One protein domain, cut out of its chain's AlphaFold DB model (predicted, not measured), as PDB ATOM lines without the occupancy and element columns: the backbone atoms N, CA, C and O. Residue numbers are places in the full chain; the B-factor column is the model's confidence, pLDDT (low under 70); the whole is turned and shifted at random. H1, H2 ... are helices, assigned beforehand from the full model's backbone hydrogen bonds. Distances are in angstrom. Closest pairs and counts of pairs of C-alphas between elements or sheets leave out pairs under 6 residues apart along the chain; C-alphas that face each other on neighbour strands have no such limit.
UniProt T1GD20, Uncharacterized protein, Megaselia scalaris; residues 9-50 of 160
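Overview. This is residues 9 to 50 of the 160 residues of an uncharacterized protein of Megaselia scalaris (UniProt T1GD20). Three helices make a flat triangle with few contacts, the short H2 placed between the longer H1 and H3. The link from H1 to H2 swings round in a wide arc. The printed part has 42 residues with three named helices, in the order H1, H2, H3, and no named strand; the class is all helix. It is compact, with a radius of gyration of the C-alphas of 10.4 A and spans of 29 by 23 by 11 A.

Arrangement. H1, residues 9 to 21, is close to but not clearly touching H2, residues 29 to 33; their closest C-alphas, of Gly 18 and Phe 32, are 6.4 A apart. H2 is close to but not clearly touching H3, residues 38 to 48; their closest C-alphas, of Leu 33 and Thr 41, are 5.6 A apart. H1 and H3 are only just apart, 8.2 A at the closest C-alphas. In H1, H2 and H3 every O i to N i+4 pair is within hydrogen-bond range.

Along the chain. H1 begins at C-alpha 9, (140.118, 152.085, 165.961), and is 18.3 A long. H2 is 6.2 A long. H3 is 15.0 A long and ends at C-alpha 48, (135.559, 156.639, 186.929).

Size, cuts and confidence. The C-alphas farthest apart, of Tyr 24 and Lys 50, are 29.4 A apart. The printed part has no cut and no long link. Residues 9 to 11 have pLDDT under 70.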
ATOM      1  N   SER A   9     139.284 153.285 166.134       61.72
ATOM      2  CA  SER A   9     140.118 152.085 165.961       61.72
ATOM      3  C   SER A   9     140.826 151.625 167.242       61.72
ATOM      4  O   SER A   9     140.637 150.475 167.642       61.72
ATOM      5  N   ASP A  10     141.570 152.504 167.915       67.50
ATOM      6  CA  ASP A  10     142.335 152.187 169.131       67.50
ATOM      7  C   ASP A  10     141.430 151.668 170.255       67.50
ATOM      8  O   ASP A  10     141.793 150.765 171.018       67.50
ATOM      9  N   PHE A  11     140.215 152.216 170.335       67.06
ATOM     10  CA  PHE A  11     139.200 151.753 171.272       67.06
ATOM     11  C   PHE A  11     138.768 150.310 170.971       67.06
ATOM     12  O   PHE A  11     138.781 149.479 171.881       67.06
ATOM     13  N   PHE A  12     138.411 149.982 169.721       70.81
ATOM     14  CA  PHE A  12     137.953 148.629 169.361       70.81
ATOM     15  C   PHE A  12     139.061 147.583 169.426       70.81
ATOM     16  O   PHE A  12     138.786 146.455 169.838       70.81
ATOM     17  N   GLU A  13     140.293 147.928 169.051       73.44
ATOM     18  CA  GLU A  13     141.425 147.005 169.148       73.44
ATOM     19  C   GLU A  13     141.724 146.647 170.609       73.44
ATOM     20  O   GLU A  13     141.797 145.460 170.952       73.44
ATOM     21  N   GLY A  14     141.795 147.650 171.491       72.00
ATOM     22  CA  GLY A  14     141.994 147.436 172.927       72.00
ATOM     23  C   GLY A  14     140.843 146.657 173.570       72.00
ATOM     24  O   GLY A  14     141.065 145.688 174.302       72.00
ATOM     25  N   TRP A  15     139.595 147.006 173.243       74.44
ATOM     26  CA  TRP A  15     138.414 146.289 173.736       74.44
ATOM     27  C   TRP A  15     138.359 144.838 173.259       74.44
ATOM     28  O   TRP A  15     138.117 143.932 174.061       74.44
ATOM     29  N   GLY A  16     138.597 144.599 171.969       80.38
ATOM     30  CA  GLY A  16     138.601 143.257 171.391       80.38
ATOM     31  C   GLY A  16     139.667 142.369 172.031       80.38
ATOM     32  O   GLY A  16     139.370 141.241 172.439       80.38
ATOM     33  N   GLY A  17     140.883 142.895 172.198       79.56
ATOM     34  CA  GLY A  17     141.966 142.209 172.905       79.56
ATOM     35  C   GLY A  17     141.615 141.903 174.361       79.56
ATOM     36  O   GLY A  17     141.767 140.761 174.811       79.56
ATOM     37  N   GLY A  18     141.065 142.888 175.077       79.94
ATOM     38  CA  GLY A  18     140.654 142.748 176.472       79.94
ATOM     39  C   GLY A  18     139.575 141.683 176.686       79.94
ATOM     40  O   GLY A  18     139.675 140.889 177.627       79.94
ATOM     41  N   ILE A  19     138.582 141.604 175.794       83.31
ATOM     42  CA  ILE A  19     137.531 140.575 175.838       83.31
ATOM     43  C   ILE A  19     138.125 139.184 175.608       83.31
ATOM     44  O   ILE A  19     137.859 138.264 176.385       83.31
ATOM     45  N   LEU A  20     138.948 139.010 174.568       84.38
ATOM     46  CA  LEU A  20     139.542 137.707 174.245       84.38
ATOM     47  C   LEU A  20     140.436 137.193 175.378       84.38
ATOM     48  O   LEU A  20     140.348 136.023 175.757       84.38
ATOM     49  N   LYS A  21     141.253 138.069 175.969       83.12
ATOM     50  CA  LYS A  21     142.164 137.726 177.072       83.12
ATOM     51  C   LYS A  21     141.433 137.282 178.343       83.12
ATOM     52  O   LYS A  21     141.922 136.416 179.084       83.12
ATOM     53  N   ASN A  22     140.261 137.863 178.585       83.50
ATOM     54  CA  ASN A  22     139.463 137.637 179.787       83.50
ATOM     55  C   ASN A  22     138.234 136.753 179.552       83.50
ATOM     56  O   ASN A  22     137.342 136.689 180.399       83.50
ATOM     57  N   SER A  23     138.194 136.029 178.432       88.00
ATOM     58  CA  SER A  23     137.103 135.112 178.126       88.00
ATOM     59  C   SER A  23     136.888 134.104 179.263       88.00
ATOM     60  O   SER A  23     137.837 133.479 179.747       88.00
ATOM     61  N   TYR A  24     135.632 133.978 179.701       89.00
ATOM     62  CA  TYR A  24     135.196 133.138 180.825       89.00
ATOM     63  C   TYR A  24     135.805 133.496 182.197       89.00
ATOM     64  O   TYR A  24     135.790 132.666 183.108       89.00
ATOM     65  N   LYS A  25     136.330 134.716 182.373       89.25
ATOM     66  CA  LYS A  25     136.868 135.226 183.648       89.25
ATOM     67  C   LYS A  25     136.092 136.454 184.126       89.25
ATOM     68  O   LYS A  25     135.419 137.125 183.351       89.25
ATOM     69  N   SER A  26     136.203 136.748 185.420       86.62
ATOM     70  CA  SER A  26     135.810 138.050 185.975       86.62
ATOM     71  C   SER A  26     136.933 139.065 185.766       86.62
ATOM     72  O   SER A  26     138.104 138.688 185.753       86.62
ATOM     73  N   VAL A  27     136.574 140.338 185.607       85.12
ATOM     74  CA  VAL A  27     137.513 141.434 185.351       85.12
ATOM     75  C   VAL A  27     137.203 142.580 186.304       85.12
ATOM     76  O   VAL A  27     136.040 142.920 186.510       85.12
ATOM     77  N   GLU A  28     138.248 143.170 186.869       85.38
ATOM     78  CA  GLU A  28     138.180 144.438 187.594       85.38
ATOM     79  C   GLU A  28     138.588 145.585 186.669       85.38
ATOM     80  O   GLU A  28     139.362 145.386 185.730       85.38
ATOM     81  N   THR A  29     138.119 146.801 186.949       83.50
ATOM     82  CA  THR A  29     138.401 147.970 186.105       83.50
ATOM     83  C   THR A  29     139.896 148.190 185.895       83.50
ATOM     84  O   THR A  29     140.337 148.370 184.764       83.50
ATOM     85  N   SER A  30     140.689 148.072 186.961       81.94
ATOM     86  CA  SER A  30     142.153 148.170 186.926       81.94
ATOM     87  C   SER A  30     142.784 147.168 185.953       81.94
ATOM     88  O   SER A  30     143.697 147.519 185.214       81.94
ATOM     89  N   SER A  31     142.269 145.936 185.895       81.25
ATOM     90  CA  SER A  31     142.753 144.904 184.976       81.25
ATOM     91  C   SER A  31     142.359 145.180 183.528       81.25
ATOM     92  O   SER A  31     143.109 144.807 182.630       81.25
ATOM     93  N   PHE A  32     141.197 145.785 183.284       81.38
ATOM     94  CA  PHE A  32     140.753 146.128 181.933       81.38
ATOM     95  C   PHE A  32     141.530 147.322 181.365       81.38
ATOM     96  O   PHE A  32     141.935 147.310 180.205       81.38
ATOM     97  N   LEU A  33     141.800 148.327 182.200       83.38
ATOM     98  CA  LEU A  33     142.535 149.536 181.824       83.38
ATOM     99  C   LEU A  33     143.989 149.281 181.392       83.38
ATOM    100  O   LEU A  33     144.581 150.138 180.738       83.38
ATOM    101  N   LEU A  34     144.554 148.114 181.722       83.44
ATOM    102  CA  LEU A  34     145.873 147.673 181.252       83.44
ATOM    103  C   LEU A  34     145.875 147.201 179.789       83.44
ATOM    104  O   LEU A  34     146.948 147.104 179.194       83.44
ATOM    105  N   GLU A  35     144.709 146.886 179.219       81.75
ATOM    106  CA  GLU A  35     144.581 146.346 177.856       81.75
ATOM    107  C   GLU A  35     144.323 147.427 176.796       81.75
ATOM    108  O   GLU A  35     144.285 147.123 175.607       81.75
ATOM    109  N   ILE A  36     144.148 148.683 177.212       80.31
ATOM    110  CA  ILE A  36     143.901 149.824 176.323       80.31
ATOM    111  C   ILE A  36     145.087 150.807 176.356       80.31
ATOM    112  O   ILE A  36     145.896 150.770 177.290       80.31
ATOM    113  N   PRO A  37     145.236 151.700 175.357       82.69
ATOM    114  CA  PRO A  37     146.347 152.648 175.343       82.69
ATOM    115  C   PRO A  37     146.344 153.580 176.562       82.69
ATOM    116  O   PRO A  37     145.302 154.077 176.987       82.69
ATOM    117  N   LYS A  38     147.538 153.894 177.086       80.88
ATOM    118  CA  LYS A  38     147.714 154.707 178.310       80.88
ATOM    119  C   LYS A  38     147.051 156.086 178.251       80.88
ATOM    120  O   LYS A  38     146.672 156.622 179.288       80.88
ATOM    121  N   SER A  39     146.968 156.687 177.066       75.69
ATOM    122  CA  SER A  39     146.263 157.956 176.854       75.69
ATOM    123  C   SER A  39     144.772 157.817 177.169       75.69
ATOM    124  O   SER A  39     144.226 158.660 177.874       75.69
ATOM    125  N   VAL A  40     144.147 156.724 176.724       78.69
ATOM    126  CA  VAL A  40     142.740 156.389 176.991       78.69
ATOM    127  C   VAL A  40     142.536 156.058 178.462       78.69
ATOM    128  O   VAL A  40     141.583 156.539 179.070       78.69
ATOM    129  N   THR A  41     143.455 155.287 179.048       83.31
ATOM    130  CA  THR A  41     143.419 154.924 180.468       83.31
ATOM    131  C   THR A  41     143.316 156.161 181.353       83.31
ATOM    132  O   THR A  41     142.389 156.242 182.149       83.31
ATOM    133  N   LYS A  42     144.169 157.172 181.137       82.44
ATOM    134  CA  LYS A  42     144.135 158.426 181.911       82.44
ATOM    135  C   LYS A  42     142.820 159.189 181.778       82.44
ATOM    136  O   LYS A  42     142.330 159.752 182.752       82.44
ATOM    137  N   VAL A  43     142.244 159.217 180.573       83.50
ATOM    138  CA  VAL A  43     140.923 159.822 180.370       83.50
ATOM    139  C   VAL A  43     139.908 159.075 181.226       83.50
ATOM    140  O   VAL A  43     139.266 159.695 182.068       83.50
ATOM    141  N   ILE A  44     139.805 157.753 181.074       84.25
ATOM    142  CA  ILE A  44     138.814 156.942 181.788       84.25
ATOM    143  C   ILE A  44     138.999 157.036 183.305       84.25
ATOM    144  O   ILE A  44     138.012 157.282 183.990       84.25
ATOM    145  N   GLU A  45     140.224 156.911 183.823       86.88
ATOM    146  CA  GLU A  45     140.557 157.063 185.251       86.88
ATOM    147  C   GLU A  45     140.023 158.387 185.810       86.88
ATOM    148  O   GLU A  45     139.321 158.388 186.825       86.88
ATOM    149  N   SER A  46     140.224 159.494 185.083       86.25
ATOM    150  CA  SER A  46     139.697 160.804 185.485       86.25
ATOM    151  C   SER A  46     138.167 160.829 185.621       86.25
ATOM    152  O   SER A  46     137.640 161.583 186.435       86.25
ATOM    153  N   TRP A  47     137.443 159.981 184.883       87.25
ATOM    154  CA  TRP A  47     135.979 159.902 184.898       87.25
ATOM    155  C   TRP A  47     135.408 158.862 185.868       87.25
ATOM    156  O   TRP A  47     134.315 159.074 186.388       87.25
ATOM    157  N   ILE A  48     136.097 157.745 186.113       87.12
ATOM    158  CA  ILE A  48     135.559 156.639 186.929       87.12
ATOM    159  C   ILE A  48     135.932 156.734 188.409       87.12
ATOM    160  O   ILE A  48     135.197 156.225 189.255       87.12
ATOM    161  N   GLU A  49     137.065 157.359 188.737       82.75
ATOM    162  CA  GLU A  49     137.545 157.449 190.121       82.75
ATOM    163  C   GLU A  49     136.925 158.637 190.869       82.75
ATOM    164  O   GLU A  49     136.927 158.681 192.100       82.75
ATOM    165  N   LYS A  50     136.373 159.603 190.126       79.38
ATOM    166  CA  LYS A  50     135.883 160.885 190.640       79.38
ATOM    167  C   LYS A  50     134.361 160.929 190.563       79.38
ATOM    168  O   LYS A  50     133.768 160.781 189.499       79.38
TER     169      LYS A  50